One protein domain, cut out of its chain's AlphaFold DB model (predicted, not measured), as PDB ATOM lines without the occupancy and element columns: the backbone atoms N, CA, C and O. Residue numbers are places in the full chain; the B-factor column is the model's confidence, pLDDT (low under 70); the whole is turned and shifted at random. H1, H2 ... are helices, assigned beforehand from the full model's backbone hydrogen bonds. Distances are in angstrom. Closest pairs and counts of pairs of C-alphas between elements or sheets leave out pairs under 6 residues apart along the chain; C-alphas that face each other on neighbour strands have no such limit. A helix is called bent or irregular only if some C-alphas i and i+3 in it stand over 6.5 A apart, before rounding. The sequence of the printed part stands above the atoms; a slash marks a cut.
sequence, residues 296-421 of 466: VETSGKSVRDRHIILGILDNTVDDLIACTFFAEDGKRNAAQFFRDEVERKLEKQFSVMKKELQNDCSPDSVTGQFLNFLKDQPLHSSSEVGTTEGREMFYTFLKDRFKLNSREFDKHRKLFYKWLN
ATOM      1  N   VAL A 296      -7.393  -9.698  12.392       57.75
ATOM      2  CA  VAL A 296      -8.237 -10.514  13.266       57.75
ATOM      3  C   VAL A 296      -7.465 -10.908  14.530       57.75
ATOM      4  O   VAL A 296      -8.031 -10.921  15.618       57.75
ATOM      5  N   GLU A 297      -6.155 -11.163  14.454       53.66
ATOM      6  CA  GLU A 297      -5.360 -11.492  15.644       53.66
ATOM      7  C   GLU A 297      -4.784 -10.250  16.332       53.66
ATOM      8  O   GLU A 297      -4.005  -9.469  15.777       53.66
ATOM      9  N   THR A 298      -5.073 -10.113  17.621       50.22
ATOM     10  CA  THR A 298      -4.363  -9.177  18.486       50.22
ATOM     11  C   THR A 298      -3.038  -9.796  18.914       50.22
ATOM     12  O   THR A 298      -2.954 -10.359  19.999       50.22
ATOM     13  N   SER A 299      -2.008  -9.699  18.071       41.44
ATOM     14  CA  SER A 299      -0.632 -10.170  18.322       41.44
ATOM     15  C   SER A 299      -0.229 -10.121  19.810       41.44
ATOM     16  O   SER A 299       0.021  -9.050  20.376       41.44
ATOM     17  N   GLY A 300      -0.230 -11.288  20.469       46.41
ATOM     18  CA  GLY A 300       0.173 -11.471  21.873       46.41
ATOM     19  C   GLY A 300      -0.653 -10.723  22.935       46.41
ATOM     20  O   GLY A 300      -0.248 -10.670  24.096       46.41
ATOM     21  N   LYS A 301      -1.793 -10.122  22.577       53.16
ATOM     22  CA  LYS A 301      -2.701  -9.427  23.503       53.16
ATOM     23  C   LYS A 301      -3.956 -10.267  23.669       53.16
ATOM     24  O   LYS A 301      -4.538 -10.722  22.695       53.16
ATOM     25  N   SER A 302      -4.409 -10.438  24.902       65.25
ATOM     26  CA  SER A 302      -5.638 -11.176  25.170       65.25
ATOM     27  C   SER A 302      -6.847 -10.473  24.532       65.25
ATOM     28  O   SER A 302      -7.026  -9.256  24.692       65.25
ATOM     29  N   VAL A 303      -7.669 -11.246  23.817       73.50
ATOM     30  CA  VAL A 303      -8.902 -10.768  23.184       73.50
ATOM     31  C   VAL A 303      -9.847 -10.210  24.248       73.50
ATOM     32  O   VAL A 303     -10.048 -10.777  25.322       73.50
ATOM     33  N   ARG A 304     -10.402  -9.044  23.929       76.62
ATOM     34  CA  ARG A 304     -11.333  -8.262  24.758       76.62
ATOM     35  C   ARG A 304     -12.644  -8.071  24.016       76.62
ATOM     36  O   ARG A 304     -12.652  -8.140  22.789       76.62
ATOM     37  N   ASP A 305     -13.686  -7.731  24.756       80.38
ATOM     38  CA  ASP A 305     -15.019  -7.391  24.256       80.38
ATOM     39  C   ASP A 305     -15.013  -6.494  23.006       80.38
ATOM     40  O   ASP A 305     -15.641  -6.837  22.009       80.38
ATOM     41  N   ARG A 306     -14.222  -5.412  22.997       82.56
ATOM     42  CA  ARG A 306     -14.119  -4.502  21.842       82.56
ATOM     43  C   ARG A 306     -13.707  -5.194  20.545       82.56
ATOM     44  O   ARG A 306     -14.146  -4.776  19.487       82.56
ATOM     45  N   HIS A 307     -12.859  -6.223  20.615       82.25
ATOM     46  CA  HIS A 307     -12.371  -6.913  19.420       82.25
ATOM     47  C   HIS A 307     -13.452  -7.834  18.866       82.25
ATOM     48  O   HIS A 307     -13.585  -7.943  17.657       82.25
ATOM     49  N   ILE A 308     -14.270  -8.432  19.742       84.38
ATOM     50  CA  ILE A 308     -15.458  -9.170  19.308       84.38
ATOM     51  C   ILE A 308     -16.474  -8.207  18.693       84.38
ATOM     52  O   ILE A 308     -16.985  -8.491  17.618       84.38
ATOM     53  N   ILE A 309     -16.724  -7.048  19.314       87.62
ATOM     54  CA  ILE A 309     -17.630  -6.032  18.756       87.62
ATOM     55  C   ILE A 309     -17.135  -5.563  17.382       87.62
ATOM     56  O   ILE A 309     -17.919  -5.542  16.441       87.62
ATOM     57  N   LEU A 310     -15.849  -5.229  17.245       86.38
ATOM     58  CA  LEU A 310     -15.254  -4.872  15.956       86.38
ATOM     59  C   LEU A 310     -15.406  -5.996  14.933       86.38
ATOM     60  O   LEU A 310     -15.918  -5.751  13.850       86.38
ATOM     61  N   GLY A 311     -15.066  -7.230  15.309       85.75
ATOM     62  CA  GLY A 311     -15.237  -8.385  14.438       85.75
ATOM     63  C   GLY A 311     -16.686  -8.591  13.991       85.75
ATOM     64  O   GLY A 311     -16.911  -9.048  12.877       85.75
ATOM     65  N   ILE A 312     -17.682  -8.252  14.819       86.38
ATOM     66  CA  ILE A 312     -19.100  -8.306  14.422       86.38
ATOM     67  C   ILE A 312     -19.383  -7.241  13.362       86.38
ATOM     68  O   ILE A 312     -19.961  -7.549  12.324       86.38
ATOM     69  N   LEU A 313     -18.958  -5.998  13.607       87.00
ATOM     70  CA  LEU A 313     -19.185  -4.878  12.687       87.00
ATOM     71  C   LEU A 313     -18.431  -5.035  11.358       87.00
ATOM     72  O   LEU A 313     -18.887  -4.512  10.344       87.00
ATOM     73  N   ASP A 314     -17.310  -5.758  11.366       83.44
ATOM     74  CA  ASP A 314     -16.480  -6.046  10.193       83.44
ATOM     75  C   ASP A 314     -16.780  -7.423   9.569       83.44
ATOM     76  O   ASP A 314     -16.162  -7.792   8.574       83.44
ATOM     77  N   ASN A 315     -17.730  -8.184  10.128       80.62
ATOM     78  CA  ASN A 315     -18.104  -9.531   9.678       80.62
ATOM     79  C   ASN A 315     -16.932 -10.546   9.672       80.62
ATOM     80  O   ASN A 315     -16.881 -11.457   8.847       80.62
ATOM     81  N   THR A 316     -15.993 -10.398  10.612       83.62
ATOM     82  CA  THR A 316     -14.807 -11.257  10.820       83.62
ATOM     83  C   THR A 316     -14.804 -11.969  12.181       83.62
ATOM     84  O   THR A 316     -13.876 -12.715  12.501       83.62
ATOM     85  N   VAL A 317     -15.844 -11.775  13.007       84.75
ATOM     86  CA  VAL A 317     -15.934 -12.352  14.365       84.75
ATOM     87  C   VAL A 317     -15.833 -13.878  14.379       84.75
ATOM     88  O   VAL A 317     -15.284 -14.451  15.321       84.75
ATOM     89  N   ASP A 318     -16.330 -14.536  13.333       82.19
ATOM     90  CA  ASP A 318     -16.266 -15.988  13.186       82.19
ATOM     91  C   ASP A 318     -14.814 -16.470  13.095       82.19
ATOM     92  O   ASP A 318     -14.427 -17.410  13.794       82.19
ATOM     93  N   ASP A 319     -13.998 -15.793  12.282       78.75
ATOM     94  CA  ASP A 319     -12.578 -16.105  12.130       78.75
ATOM     95  C   ASP A 319     -11.809 -15.746  13.421       78.75
ATOM     96  O   ASP A 319     -10.965 -16.525  13.870       78.75
ATOM     97  N   LEU A 320     -12.170 -14.640  14.095       81.25
ATOM     98  CA  LEU A 320     -11.600 -14.234  15.392       81.25
ATOM     99  C   LEU A 320     -11.781 -15.304  16.465       81.25
ATOM    100  O   LEU A 320     -10.811 -15.705  17.114       81.25
ATOM    101  N   ILE A 321     -13.023 -15.739  16.685       80.31
ATOM    102  CA  ILE A 321     -13.365 -16.670  17.763       80.31
ATOM    103  C   ILE A 321     -12.770 -18.050  17.480       80.31
ATOM    104  O   ILE A 321     -12.155 -18.637  18.376       80.31
ATOM    105  N   ALA A 322     -12.926 -18.550  16.249       78.00
ATOM    106  CA  ALA A 322     -12.436 -19.869  15.856       78.00
ATOM    107  C   ALA A 322     -10.908 -19.968  15.964       78.00
ATOM    108  O   ALA A 322     -10.388 -20.981  16.427       78.00
ATOM    109  N   CYS A 323     -10.195 -18.910  15.574       73.31
ATOM    110  CA  CYS A 323      -8.741 -18.847  15.650       73.31
ATOM    111  C   CYS A 323      -8.241 -18.670  17.088       73.31
ATOM    112  O   CYS A 323      -7.396 -19.430  17.549       73.31
ATOM    113  N   THR A 324      -8.766 -17.679  17.816       72.44
ATOM    114  CA  THR A 324      -8.215 -17.280  19.122       72.44
ATOM    115  C   THR A 324      -8.450 -18.343  20.191       72.44
ATOM    116  O   THR A 324      -7.565 -18.622  20.995       72.44
ATOM    117  N   PHE A 325      -9.643 -18.940  20.223       72.31
ATOM    118  CA  PHE A 325     -10.069 -19.828  21.310       72.31
ATOM    119  C   PHE A 325     -10.153 -21.294  20.865       72.31
ATOM    120  O   PHE A 325     -10.990 -22.064  21.343       72.31
ATOM    121  N   PHE A 326      -9.293 -21.697  19.926       66.44
ATOM    122  CA  PHE A 326      -9.343 -23.029  19.322       66.44
ATOM    123  C   PHE A 326      -9.131 -24.167  20.337       66.44
ATOM    124  O   PHE A 326      -9.765 -25.212  20.218       66.44
ATOM    125  N   ALA A 327      -8.269 -23.957  21.339       67.75
ATOM    126  CA  ALA A 327      -7.942 -24.939  22.379       67.75
ATOM    127  C   ALA A 327      -8.658 -24.684  23.718       67.75
ATOM    128  O   ALA A 327      -8.488 -25.456  24.655       67.75
ATOM    129  N   GLU A 328      -9.437 -23.604  23.819       73.38
ATOM    130  CA  GLU A 328      -9.971 -23.096  25.084       73.38
ATOM    131  C   GLU A 328     -11.502 -23.054  25.051       73.38
ATOM    132  O   GLU A 328     -12.112 -21.990  24.920       73.38
ATOM    133  N   ASP A 329     -12.136 -24.224  25.152       70.81
ATOM    134  CA  ASP A 329     -13.586 -24.391  24.964       70.81
ATOM    135  C   ASP A 329     -14.423 -23.457  25.857       70.81
ATOM    136  O   ASP A 329     -15.392 -22.860  25.388       70.81
ATOM    137  N   GLY A 330     -14.023 -23.264  27.121       70.00
ATOM    138  CA  GLY A 330     -14.692 -22.340  28.045       70.00
ATOM    139  C   GLY A 330     -14.648 -20.884  27.568       70.00
ATOM    140  O   GLY A 330     -15.689 -20.223  27.487       70.00
ATOM    141  N   LYS A 331     -13.466 -20.403  27.151       74.56
ATOM    142  CA  LYS A 331     -13.304 -19.050  26.590       74.56
ATOM    143  C   LYS A 331     -14.069 -18.887  25.287       74.56
ATOM    144  O   LYS A 331     -14.698 -17.852  25.070       74.56
ATOM    145  N   ARG A 332     -14.045 -19.913  24.434       78.00
ATOM    146  CA  ARG A 332     -14.754 -19.919  23.157       78.00
ATOM    147  C   ARG A 332     -16.259 -19.796  23.350       78.00
ATOM    148  O   ARG A 332     -16.871 -18.925  22.739       78.00
ATOM    149  N   ASN A 333     -16.837 -20.605  24.234       74.88
ATOM    150  CA  ASN A 333     -18.265 -20.560  24.539       74.88
ATOM    151  C   ASN A 333     -18.667 -19.192  25.119       74.88
ATOM    152  O   ASN A 333     -19.689 -18.631  24.728       74.88
ATOM    153  N   ALA A 334     -17.842 -18.614  25.999       76.56
ATOM    154  CA  ALA A 334     -18.073 -17.276  26.543       76.56
ATOM    155  C   ALA A 334     -18.024 -16.182  25.458       76.56
ATOM    156  O   ALA A 334     -18.861 -15.277  25.447       76.56
ATOM    157  N   ALA A 335     -17.070 -16.272  24.529       80.19
ATOM    158  CA  ALA A 335     -16.946 -15.365  23.392       80.19
ATOM    159  C   ALA A 335     -18.135 -15.473  22.426       80.19
ATOM    160  O   ALA A 335     -18.661 -14.447  21.993       80.19
ATOM    161  N   GLN A 336     -18.592 -16.693  22.136       79.62
ATOM    162  CA  GLN A 336     -19.779 -16.947  21.316       79.62
ATOM    163  C   GLN A 336     -21.038 -16.372  21.967       79.62
ATOM    164  O   GLN A 336     -21.749 -15.608  21.324       79.62
ATOM    165  N   PHE A 337     -21.257 -16.636  23.257       79.81
ATOM    166  CA  PHE A 337     -22.394 -16.077  23.991       79.81
ATOM    167  C   PHE A 337     -22.391 -14.542  23.977       79.81
ATOM    168  O   PHE A 337     -23.421 -13.907  23.752       79.81
ATOM    169  N   PHE A 338     -21.223 -13.930  24.193       83.62
ATOM    170  CA  PHE A 338     -21.087 -12.477  24.134       83.62
ATOM    171  C   PHE A 338     -21.399 -11.930  22.737       83.62
ATOM    172  O   PHE A 338     -22.149 -10.960  22.614       83.62
ATOM    173  N   ARG A 339     -20.863 -12.566  21.689       85.25
ATOM    174  CA  ARG A 339     -21.172 -12.227  20.296       85.25
ATOM    175  C   ARG A 339     -22.677 -12.279  20.043       85.25
ATOM    176  O   ARG A 339     -23.225 -11.302  19.540       85.25
ATOM    177  N   ASP A 340     -23.325 -13.382  20.411       80.88
ATOM    178  CA  ASP A 340     -24.757 -13.601  20.190       80.88
ATOM    179  C   ASP A 340     -25.603 -12.484  20.808       80.88
ATOM    180  O   ASP A 340     -26.524 -11.954  20.180       80.88
ATOM    181  N   GLU A 341     -25.280 -12.101  22.044       82.50
ATOM    182  CA  GLU A 341     -26.000 -11.041  22.739       82.50
ATOM    183  C   GLU A 341     -25.781  -9.680  22.065       82.50
ATOM    184  O   GLU A 341     -26.740  -8.929  21.880       82.50
ATOM    185  N   VAL A 342     -24.555  -9.363  21.639       87.12
ATOM    186  CA  VAL A 342     -24.259  -8.108  20.930       87.12
ATOM    187  C   VAL A 342     -24.968  -8.048  19.575       87.12
ATOM    188  O   VAL A 342     -25.634  -7.048  19.304       87.12
ATOM    189  N   GLU A 343     -24.890  -9.096  18.750       85.25
ATOM    190  CA  GLU A 343     -25.569  -9.168  17.445       85.25
ATOM    191  C   GLU A 343     -27.082  -8.968  17.598       85.25
ATOM    192  O   GLU A 343     -27.687  -8.132  16.920       85.25
ATOM    193  N   ARG A 344     -27.696  -9.666  18.559       83.12
ATOM    194  CA  ARG A 344     -29.132  -9.555  18.845       83.12
ATOM    195  C   ARG A 344     -29.538  -8.136  19.247       83.12
ATOM    196  O   ARG A 344     -30.602  -7.652  18.851       83.12
ATOM    197  N   LYS A 345     -28.724  -7.462  20.063       87.69
ATOM    198  CA  LYS A 345     -28.991  -6.082  20.497       87.69
ATOM    199  C   LYS A 345     -28.758  -5.080  19.372       87.69
ATOM    200  O   LYS A 345     -29.556  -4.153  19.247       87.69
ATOM    201  N   LEU A 346     -27.730  -5.280  18.546       88.38
ATOM    202  CA  LEU A 346     -27.476  -4.469  17.356       88.38
ATOM    203  C   LEU A 346     -28.640  -4.555  16.372       88.38
ATOM    204  O   LEU A 346     -29.113  -3.515  15.928       88.38
ATOM    205  N   GLU A 347     -29.165  -5.748  16.091       83.69
ATOM    206  CA  GLU A 347     -30.309  -5.915  15.184       83.69
ATOM    207  C   GLU A 347     -31.570  -5.220  15.726       83.69
ATOM    208  O   GLU A 347     -32.293  -4.532  14.997       83.69
ATOM    209  N   LYS A 348     -31.806  -5.314  17.043       86.12
ATOM    210  CA  LYS A 348     -32.894  -4.575  17.694       86.12
ATOM    211  C   LYS A 348     -32.708  -3.062  17.548       86.12
ATOM    212  O   LYS A 348     -33.671  -2.374  17.217       86.12
ATOM    213  N   GLN A 349     -31.502  -2.547  17.785       88.44
ATOM    214  CA  GLN A 349     -31.209  -1.119  17.641       88.44
ATOM    215  C   GLN A 349     -31.302  -0.651  16.188       88.44
ATOM    216  O   GLN A 349     -31.847   0.416  15.929       88.44
ATOM    217  N   PHE A 350     -30.864  -1.467  15.233       85.56
ATOM    218  CA  PHE A 350     -31.010  -1.186  13.809       85.56
ATOM    219  C   PHE A 350     -32.488  -1.091  13.408       85.56
ATOM    220  O   PHE A 350     -32.892  -0.168  12.706       85.56
ATOM    221  N   SER A 351     -33.332  -1.986  13.928       83.62
ATOM    222  CA  SER A 351     -34.785  -1.929  13.726       83.62
ATOM    223  C   SER A 351     -35.434  -0.683  14.342       83.62
ATOM    224  O   SER A 351     -36.360  -0.128  13.752       83.62
ATOM    225  N   VAL A 352     -34.968  -0.237  15.515       87.00
ATOM    226  CA  VAL A 352     -35.417   1.021  16.138       87.00
ATOM    227  C   VAL A 352     -34.998   2.213  15.282       87.00
ATOM    228  O   VAL A 352     -35.851   3.006  14.900       87.00
ATOM    229  N   MET A 353     -33.725   2.278  14.897       87.19
ATOM    230  CA  MET A 353     -33.182   3.328  14.038       87.19
ATOM    231  C   MET A 353     -33.953   3.428  12.711       87.19
ATOM    232  O   MET A 353     -34.334   4.526  12.320       87.19
ATOM    233  N   LYS A 354     -34.265   2.303  12.044       84.12
ATOM    234  CA  LYS A 354     -35.085   2.297  10.815       84.12
ATOM    235  C   LYS A 354     -36.447   2.977  11.012       84.12
ATOM    236  O   LYS A 354     -36.890   3.705  10.132       84.12
ATOM    237  N   LYS A 355     -37.107   2.749  12.153       84.25
ATOM    238  CA  LYS A 355     -38.397   3.381  12.488       84.25
ATOM    239  C   LYS A 355     -38.239   4.856  12.839       84.25
ATOM    240  O   LYS A 355     -39.077   5.668  12.465       84.25
ATOM    241  N   GLU A 356     -37.184   5.205  13.564       86.62
ATOM    242  CA  GLU A 356     -36.898   6.587  13.947       86.62
ATOM    243  C   GLU A 356     -36.538   7.454  12.738       86.62
ATOM    244  O   GLU A 356     -36.980   8.589  12.685       86.62
ATOM    245  N   LEU A 357     -35.830   6.925  11.735       82.25
ATOM    246  CA  LEU A 357     -35.509   7.645  10.491       82.25
ATOM    247  C   LEU A 357     -36.730   7.959   9.612       82.25
ATOM    248  O   LEU A 357     -36.637   8.797   8.720       82.25
ATOM    249  N   GLN A 358     -37.855   7.275   9.833       80.75
ATOM    250  CA  GLN A 358     -39.133   7.568   9.171       80.75
ATOM    251  C   GLN A 358     -39.926   8.674   9.887       80.75
ATOM    252  O   GLN A 358     -40.958   9.102   9.381       80.75
ATOM    253  N   ASN A 359     -39.466   9.112  11.060       79.88
ATOM    254  CA  ASN A 359     -40.117  10.099  11.912       79.88
ATOM    255  C   ASN A 359     -39.118  11.212  12.284       79.88
ATOM    256  O   ASN A 359     -37.934  11.141  11.958       79.88
ATOM    257  N   ASP A 360     -39.575  12.233  13.012       77.75
ATOM    258  CA  ASP A 360     -38.656  13.199  13.613       77.75
ATOM    259  C   ASP A 360     -37.848  12.526  14.730       77.75
ATOM    260  O   ASP A 360     -38.387  12.083  15.748       77.75
ATOM    261  N   CYS A 361     -36.531  12.449  14.539       81.75
ATOM    262  CA  CYS A 361     -35.596  11.935  15.531       81.75
ATOM    263  C   CYS A 361     -34.822  13.085  16.192       81.75
ATOM    264  O   CYS A 361     -34.462  14.076  15.560       81.75
ATOM    265  N   SER A 362     -34.554  12.958  17.495       87.06
ATOM    266  CA  SER A 362     -33.760  13.953  18.225       87.06
ATOM    267  C   SER A 362     -32.340  14.036  17.638       87.06
ATOM    268  O   SER A 362     -31.701  12.982  17.519       87.06
ATOM    269  N   PRO A 363     -31.796  15.238  17.351       84.50
ATOM    270  CA  PRO A 363     -30.425  15.404  16.852       84.50
ATOM    271  C   PRO A 363     -29.352  14.798  17.766       84.50
ATOM    272  O   PRO A 363     -28.306  14.365  17.292       84.50
ATOM    273  N   ASP A 364     -29.628  14.717  19.070       85.75
ATOM    274  CA  ASP A 364     -28.704  14.181  20.072       85.75
ATOM    275  C   ASP A 364     -28.788  12.655  20.221       85.75
ATOM    276  O   ASP A 364     -27.927  12.038  20.859       85.75
ATOM    277  N   SER A 365     -29.805  12.024  19.630       89.06
ATOM    278  CA  SER A 365     -29.918  10.566  19.595       89.06
ATOM    279  C   SER A 365     -28.859   9.948  18.677       89.06
ATOM    280  O   SER A 365     -28.313  10.601  17.787       89.06
ATOM    281  N   VAL A 366     -28.577   8.654  18.860       89.25
ATOM    282  CA  VAL A 366     -27.669   7.921  17.958       89.25
ATOM    283  C   VAL A 366     -28.199   7.947  16.521       89.25
ATOM    284  O   VAL A 366     -27.415   8.142  15.596       89.25
ATOM    285  N   THR A 367     -29.517   7.836  16.337       89.44
ATOM    286  CA  THR A 367     -30.169   7.920  15.025       89.44
ATOM    287  C   THR A 367     -30.047   9.308  14.402       89.44
ATOM    288  O   THR A 367     -29.677   9.412  13.237       89.44
ATOM    289  N   GLY A 368     -30.277  10.380  15.166       88.25
ATOM    290  CA  GLY A 368     -30.130  11.756  14.674       88.25
ATOM    291  C   GLY A 368     -28.688  12.094  14.284       88.25
ATOM    292  O   GLY A 368     -28.444  12.723  13.255       88.25
ATOM    293  N   GLN A 369     -27.713  11.595  15.046       90.25
ATOM    294  CA  GLN A 369     -26.293  11.739  14.712       90.25
ATOM    295  C   GLN A 369     -25.906  10.928  13.475       90.25
ATOM    296  O   GLN A 369     -25.121  11.412  12.660       90.25
ATOM    297  N   PHE A 370     -26.474   9.732  13.302       90.06
ATOM    298  CA  PHE A 370     -26.291   8.953  12.081       90.06
ATOM    299  C   PHE A 370     -26.914   9.651  10.865       90.06
ATOM    300  O   PHE A 370     -26.275   9.744   9.823       90.06
ATOM    301  N   LEU A 371     -28.111  10.225  11.006       86.50
ATOM    302  CA  LEU A 371     -28.741  11.018   9.949       86.50
ATOM    303  C   LEU A 371     -27.865  12.211   9.546       86.50
ATOM    304  O   LEU A 371     -27.755  12.524   8.364       86.50
ATOM    305  N   ASN A 372     -27.206  12.863  10.509       86.25
ATOM    306  CA  ASN A 372     -26.254  13.921  10.196       86.25
ATOM    307  C   ASN A 372     -24.993  13.387   9.502       86.25
ATOM    308  O   ASN A 372     -24.536  14.007   8.552       86.25
ATOM    309  N   PHE A 373     -24.474  12.232   9.930       87.56
ATOM    310  CA  PHE A 373     -23.357  11.550   9.269       87.56
ATOM    311  C   PHE A 373     -23.668  11.222   7.800       87.56
ATOM    312  O   PHE A 373     -22.797  11.388   6.955       87.56
ATOM    313  N   LEU A 374     -24.903  10.824   7.476       84.31
ATOM    314  CA  LEU A 374     -25.317  10.524   6.098       84.31
ATOM    315  C   LEU A 374     -25.286  11.737   5.160       84.31
ATOM    316  O   LEU A 374     -25.107  11.554   3.961       84.31
ATOM    317  N   LYS A 375     -25.422  12.970   5.670       82.50
ATOM    318  CA  LYS A 375     -25.403  14.181   4.823       82.50
ATOM    319  C   LYS A 375     -24.091  14.346   4.061       82.50
ATOM    320  O   LYS A 375     -24.098  14.873   2.953       82.50
ATOM    321  N   ASP A 376     -22.999  13.873   4.650       79.00
ATOM    322  CA  ASP A 376     -21.654  13.961   4.085       79.00
ATOM    323  C   ASP A 376     -21.287  12.716   3.256       79.00
ATOM    324  O   ASP A 376     -20.135  12.551   2.857       79.00
ATOM    325  N   GLN A 377     -22.242  11.809   3.020       79.81
ATOM    326  CA  GLN A 377     -22.017  10.528   2.357       79.81
ATOM    327  C   GLN A 377     -22.803  10.413   1.040       79.81
ATOM    328  O   GLN A 377     -23.828  11.073   0.877       79.81
ATOM    329  N   PRO A 378     -22.373   9.543   0.101       67.19
ATOM    330  CA  PRO A 378     -23.039   9.370  -1.196       67.19
ATOM    331  C   PRO A 378     -24.458   8.781  -1.112       67.19
ATOM    332  O   PRO A 378     -25.236   8.922  -2.052       67.19
ATOM    333  N   LEU A 379     -24.796   8.099  -0.009       63.56
ATOM    334  CA  LEU A 379     -26.157   7.633   0.267       63.56
ATOM    335  C   LEU A 379     -26.985   8.810   0.796       63.56
ATOM    336  O   LEU A 379     -26.967   9.118   1.988       63.56
ATOM    337  N   HIS A 380     -27.692   9.489  -0.103       57.44
ATOM    338  CA  HIS A 380     -28.394  10.737   0.203       57.44
ATOM    339  C   HIS A 380     -29.812  10.544   0.766       57.44
ATOM    340  O   HIS A 380     -30.440  11.530   1.156       57.44
ATOM    341  N   SER A 381     -30.344   9.314   0.825       64.06
ATOM    342  CA  SER A 381     -31.740   9.082   1.224       64.06
ATOM    343  C   SER A 381     -31.913   8.110   2.399       64.06
ATOM    344  O   SER A 381     -31.273   7.064   2.497       64.06
ATOM    345  N   SER A 382     -32.851   8.425   3.299       63.84
ATOM    346  CA  SER A 382     -33.208   7.566   4.440       63.84
ATOM    347  C   SER A 382     -33.807   6.215   4.019       63.84
ATOM    348  O   SER A 382     -33.746   5.248   4.780       63.84
ATOM    349  N   SER A 383     -34.338   6.109   2.798       62.59
ATOM    350  CA  SER A 383     -34.861   4.868   2.207       62.59
ATOM    351  C   SER A 383     -33.768   3.845   1.869       62.59
ATOM    352  O   SER A 383     -34.046   2.636   1.841       62.59
ATOM    353  N   GLU A 384     -32.526   4.296   1.668       66.12
ATOM    354  CA  GLU A 384     -31.361   3.445   1.401       66.12
ATOM    355  C   GLU A 384     -30.744   2.871   2.684       66.12
ATOM    356  O   GLU A 384     -30.035   1.874   2.625       66.12
ATOM    357  N   VAL A 385     -31.073   3.400   3.868       69.44
ATOM    358  CA  VAL A 385     -30.560   2.879   5.152       69.44
ATOM    359  C   VAL A 385     -31.012   1.437   5.419       69.44
ATOM    360  O   VAL A 385     -30.333   0.679   6.108       69.44
ATOM    361  N   GLY A 386     -32.150   1.032   4.853       66.50
ATOM    362  CA  GLY A 386     -32.657  -0.336   4.960       66.50
ATOM    363  C   GLY A 386     -31.935  -1.366   4.083       66.50
ATOM    364  O   GLY A 386     -32.323  -2.529   4.123       66.50
ATOM    365  N   THR A 387     -30.950  -0.969   3.273       70.25
ATOM    366  CA  THR A 387     -30.161  -1.885   2.431       70.25
ATOM    367  C   THR A 387     -28.961  -2.451   3.195       70.25
ATOM    368  O   THR A 387     -28.673  -2.045   4.327       70.25
ATOM    369  N   THR A 388     -28.224  -3.388   2.583       68.44
ATOM    370  CA  THR A 388     -26.985  -3.865   3.213       68.44
ATOM    371  C   THR A 388     -25.920  -2.768   3.231       68.44
ATOM    372  O   THR A 388     -25.218  -2.618   4.227       68.44
ATOM    373  N   GLU A 389     -25.838  -1.955   2.181       73.50
ATOM    374  CA  GLU A 389     -24.951  -0.791   2.106       73.50
ATOM    375  C   GLU A 389     -25.260   0.206   3.235       73.50
ATOM    376  O   GLU A 389     -24.355   0.654   3.939       73.50
ATOM    377  N   GLY A 390     -26.544   0.481   3.488       78.75
ATOM    378  CA  GLY A 390     -26.978   1.322   4.604       78.75
ATOM    379  C   GLY A 390     -26.582   0.761   5.975       78.75
ATOM    380  O   GLY A 390     -26.147   1.505   6.859       78.75
ATOM    381  N   ARG A 391     -26.659  -0.565   6.148       80.81
ATOM    382  CA  ARG A 391     -26.207  -1.259   7.365       80.81
ATOM    383  C   ARG A 391     -24.691  -1.154   7.566       80.81
ATOM    384  O   ARG A 391     -24.251  -0.869   8.677       80.81
ATOM    385  N   GLU A 392     -23.896  -1.327   6.515       82.25
ATOM    386  CA  GLU A 392     -22.430  -1.185   6.568       82.25
ATOM    387  C   GLU A 392     -22.000   0.245   6.912       82.25
ATOM    388  O   GLU A 392     -21.094   0.462   7.726       82.25
ATOM    389  N   MET A 393     -22.691   1.239   6.354       85.19
ATOM    390  CA  MET A 393     -22.485   2.637   6.724       85.19
ATOM    391  C   MET A 393     -22.840   2.900   8.181       85.19
ATOM    392  O   MET A 393     -22.091   3.581   8.882       85.19
ATOM    393  N   PHE A 394     -23.945   2.332   8.663       87.75
ATOM    394  CA  PHE A 394     -24.313   2.440  10.069       87.75
ATOM    395  C   PHE A 394     -23.238   1.833  10.975       87.75
ATOM    396  O   PHE A 394     -22.837   2.452  11.959       87.75
ATOM    397  N   TYR A 395     -22.697   0.667  10.625       89.88
ATOM    398  CA  TYR A 395     -21.599   0.050  11.374       89.88
ATOM    399  C   TYR A 395     -20.320   0.890  11.337       89.88
ATOM    400  O   TYR A 395     -19.645   1.019  12.361       89.88
ATOM    401  N   THR A 396     -20.016   1.523  10.206       89.31
ATOM    402  CA  THR A 396     -18.909   2.486  10.089       89.31
ATOM    403  C   THR A 396     -19.105   3.671  11.032       89.31
ATOM    404  O   THR A 396     -18.229   3.965  11.846       89.31
ATOM    405  N   PHE A 397     -20.296   4.264  11.035       91.69
ATOM    406  CA  PHE A 397     -20.657   5.320  11.975       91.69
ATOM    407  C   PHE A 397     -20.523   4.872  13.442       91.69
ATOM    408  O   PHE A 397     -19.963   5.603  14.261       91.69
ATOM    409  N   LEU A 398     -20.982   3.665  13.797       91.88
ATOM    410  CA  LEU A 398     -20.850   3.139  15.161       91.88
ATOM    411  C   LEU A 398     -19.380   2.999  15.581       91.88
ATOM    412  O   LEU A 398     -19.039   3.344  16.720       91.88
ATOM    413  N   LYS A 399     -18.507   2.535  14.673       91.19
ATOM    414  CA  LYS A 399     -17.059   2.429  14.916       91.19
ATOM    415  C   LYS A 399     -16.461   3.778  15.309       91.19
ATOM    416  O   LYS A 399     -15.755   3.856  16.321       91.19
ATOM    417  N   ASP A 400     -16.822   4.840  14.598       89.19
ATOM    418  CA  ASP A 400     -16.322   6.192  14.856       89.19
ATOM    419  C   ASP A 400     -16.943   6.829  16.102       89.19
ATOM    420  O   ASP A 400     -16.238   7.412  16.938       89.19
ATOM    421  N   ARG A 401     -18.260   6.681  16.266       89.44
ATOM    422  CA  ARG A 401     -19.044   7.278  17.354       89.44
ATOM    423  C   ARG A 401     -18.664   6.742  18.728       89.44
ATOM    424  O   ARG A 401     -18.666   7.489  19.716       89.44
ATOM    425  N   PHE A 402     -18.387   5.445  18.800       90.00
ATOM    426  CA  PHE A 402     -18.005   4.768  20.036       90.00
ATOM    427  C   PHE A 402     -16.501   4.529  20.144       90.00
ATOM    428  O   PHE A 402     -16.060   3.989  21.154       90.00
ATOM    429  N   LYS A 403     -15.706   4.981  19.164       87.19
ATOM    430  CA  LYS A 403     -14.239   4.865  19.155       87.19
ATOM    431  C   LYS A 403     -13.756   3.417  19.262       87.19
ATOM    432  O   LYS A 403     -12.746   3.148  19.907       87.19
ATOM    433  N   LEU A 404     -14.467   2.486  18.620       82.38
ATOM    434  CA  LEU A 404     -14.176   1.049  18.692       82.38
ATOM    435  C   LEU A 404     -12.775   0.711  18.157       82.38
ATOM    436  O   LEU A 404     -12.096  -0.137  18.730       82.38
ATOM    437  N   ASN A 405     -12.307   1.443  17.141       76.56
ATOM    438  CA  ASN A 405     -10.981   1.277  16.534       76.56
ATOM    439  C   ASN A 405      -9.820   1.791  17.404       76.56
ATOM    440  O   ASN A 405      -8.655   1.608  17.052       76.56
ATOM    441  N   SER A 406     -10.095   2.464  18.526       76.81
ATOM    442  CA  SER A 406      -9.062   3.107  19.339       76.81
ATOM    443  C   SER A 406      -9.071   2.611  20.783       76.81
ATOM    444  O   SER A 406     -10.031   2.031  21.295       76.81
ATOM    445  N   ARG A 407      -7.973   2.877  21.500       71.88
ATOM    446  CA  ARG A 407      -7.907   2.628  22.951       71.88
ATOM    447  C   ARG A 407      -8.889   3.503  23.738       71.88
ATOM    448  O   ARG A 407      -9.104   3.253  24.919       71.88
ATOM    449  N   GLU A 408      -9.489   4.508  23.105       79.50
ATOM    450  CA  GLU A 408     -10.494   5.363  23.730       79.50
ATOM    451  C   GLU A 408     -11.836   4.659  23.904       79.50
ATOM    452  O   GLU A 408     -12.630   5.130  24.721       79.50
ATOM    453  N   PHE A 409     -12.070   3.516  23.242       81.00
ATOM    454  CA  PHE A 409     -13.271   2.713  23.473       81.00
ATOM    455  C   PHE A 409     -13.518   2.478  24.964       81.00
ATOM    456  O   PHE A 409     -14.653   2.578  25.408       81.00
ATOM    457  N   ASP A 410     -12.474   2.270  25.775       76.38
ATOM    458  CA  ASP A 410     -12.615   2.047  27.221       76.38
ATOM    459  C   ASP A 410     -13.381   3.193  27.927       76.38
ATOM    460  O   ASP A 410     -14.128   2.945  28.879       76.38
ATOM    461  N   LYS A 411     -13.276   4.435  27.425       80.81
ATOM    462  CA  LYS A 411     -14.031   5.607  27.911       80.81
ATOM    463  C   LYS A 411     -15.473   5.634  27.388       80.81
ATOM    464  O   LYS A 411     -16.381   6.048  28.104       80.81
ATOM    465  N   HIS A 412     -15.693   5.169  26.159       83.44
ATOM    466  CA  HIS A 412     -16.998   5.153  25.483       83.44
ATOM    467  C   HIS A 412     -17.807   3.873  25.740       83.44
ATOM    468  O   HIS A 412     -19.007   3.824  25.468       83.44
ATOM    469  N   ARG A 413     -17.187   2.853  26.331       82.88
ATOM    470  CA  ARG A 413     -17.737   1.512  26.533       82.88
ATOM    471  C   ARG A 413     -19.071   1.521  27.271       82.88
ATOM    472  O   ARG A 413     -20.028   0.888  26.840       82.88
ATOM    473  N   LYS A 414     -19.159   2.277  28.374       82.50
ATOM    474  CA  LYS A 414     -20.409   2.409  29.143       82.50
ATOM    475  C   LYS A 414     -21.532   3.016  28.303       82.50
ATOM    476  O   LYS A 414     -22.674   2.595  28.441       82.50
ATOM    477  N   LEU A 415     -21.212   3.977  27.435       86.56
ATOM    478  CA  LEU A 415     -22.188   4.592  26.535       86.56
ATOM    479  C   LEU A 415     -22.660   3.591  25.479       86.56
ATOM    480  O   LEU A 415     -23.861   3.506  25.246       86.56
ATOM    481  N   PHE A 416     -21.743   2.812  24.899       89.12
ATOM    482  CA  PHE A 416     -22.076   1.787  23.907       89.12
ATOM    483  C   PHE A 416     -23.017   0.723  24.475       89.12
ATOM    484  O   PHE A 416     -24.088   0.485  23.925       89.12
ATOM    485  N   TYR A 417     -22.675   0.134  25.622       87.81
ATOM    486  CA  TYR A 417     -23.521  -0.889  26.238       87.81
ATOM    487  C   TYR A 417     -24.843  -0.336  26.763       87.81
ATOM    488  O   TYR A 417     -25.872  -0.993  26.615       87.81
ATOM    489  N   LYS A 418     -24.849   0.889  27.309       87.50
ATOM    490  CA  LYS A 418     -26.094   1.572  27.680       87.50
ATOM    491  C   LYS A 418     -26.994   1.757  26.458       87.50
ATOM    492  O   LYS A 418     -28.187   1.490  26.551       87.50
ATOM    493  N   TRP A 419     -26.430   2.170  25.322       90.44
ATOM    494  CA  TRP A 419     -27.170   2.307  24.069       90.44
ATOM    495  C   TRP A 419     -27.702   0.957  23.566       90.44
ATOM    496  O   TRP A 419     -28.884   0.845  23.257       90.44
ATOM    497  N   LEU A 420     -26.890  -0.103  23.596       88.19
ATOM    498  CA  LEU A 420     -27.348  -1.464  23.291       88.19
ATOM    499  C   LEU A 420     -28.335  -2.028  24.326       88.19
ATOM    500  O   LEU A 420     -28.900  -3.094  24.098       88.19
ATOM    501  N   ASN A 421     -28.569  -1.345  25.449       85.81
ATOM    502  CA  ASN A 421     -29.334  -1.860  26.582       85.81
ATOM    503  C   ASN A 421     -28.809  -3.235  27.048       85.81
ATOM    504  O   ASN A 421     -29.574  -4.191  27.225       85.81
TER     505      ASN A 421
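This is residues 296 to 421 of the 466 residues of the protein "RNA_lig_T4_1 domain-containing protein" of Naegleria fowleri (UniProt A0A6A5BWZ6). One long helix, H3, runs like a beam along the length of the domain, and five shorter helices are set beside it: H2 folds back along its first part, H1 and H5 lie nearest the middle of the domain, and H4 is near its far end. H6 comes in slantwise and reaches H3 with its residue 420. The printed part has 126 residues, with six named helices in the order H1 to H6 and no named strand; the class is all helix. The whole is compact, with a radius of gyration of the C-alphas of 15.6 A, and its outline is elongated, spanning 49 by 27 by 27 A.

H1, residues 305 to 313, and H2, residues 317 to 324, form a helical hairpin and touch, closest at the C-alphas of Gly 311 and Val 317, 4.0 A apart, at a steep tilt of 43 degrees. H2 forms a second helical hairpin with H3, residues 329 to 356, at a shallow tilt of 16 degrees; the closest C-alphas are those of Ile 321 and Arg 332, 6.4 A apart. H1 touches H3 at a steep tilt of 54 degrees, closest at the C-alphas of Ile 308 and Arg 339, 6.6 A apart. H4, residues 366 to 375, is close to H3 but not clearly touching, the C-alphas of Met 353 and Thr 367 being closest at 5.6 A. H5, residues 388 to 401, only just touches H4, with 3 pairs of C-alphas within 8 A, the closest being Phe 370 and Phe 397 at 6.7 A. H5 touches H1 at a shallow tilt of 28 degrees, opposite ways, closest at the C-alphas of Leu 313 and Tyr 395, 5.6 A apart. H6, residues 409 to 420, touches H3 with residue 420 alone, its C-alpha 5.6 A from that of Lys 345. H6 is irregular: C-alphas 411 and 414 are 7.2 A apart. The helix packing is mostly crossed, but only just: 2 of 6 touching pairs are at a shallow tilt. Every O i to N i+4 pair is within hydrogen-bond range in H1, H2, H3 and H5; in H4 5 of 6 are, in H6 6 of 8.

H1 begins at C-alpha 305, (-15.019, -7.391, 24.256), and is 12.6 A long; H2 is 10.3 A. H3 runs 40.3 A, from C-alpha 329 at (-13.586, -24.391, 24.964) to C-alpha 356. H4 is 14.7 A long, H5 19.7 A and H6 14.7 A, ending at C-alpha 420, (-27.348, -1.464, 23.291).

The two C-alphas farthest apart are those of Ala 327 and Asp 360, 49.7 A. The printed part has no cut. The link from H4 to H5, residues 376 to 387, is long. The mean pLDDT of the printed part is 79.6; residues 296 to 302, 326 to 327, 378 to 386 and 388 are under 70.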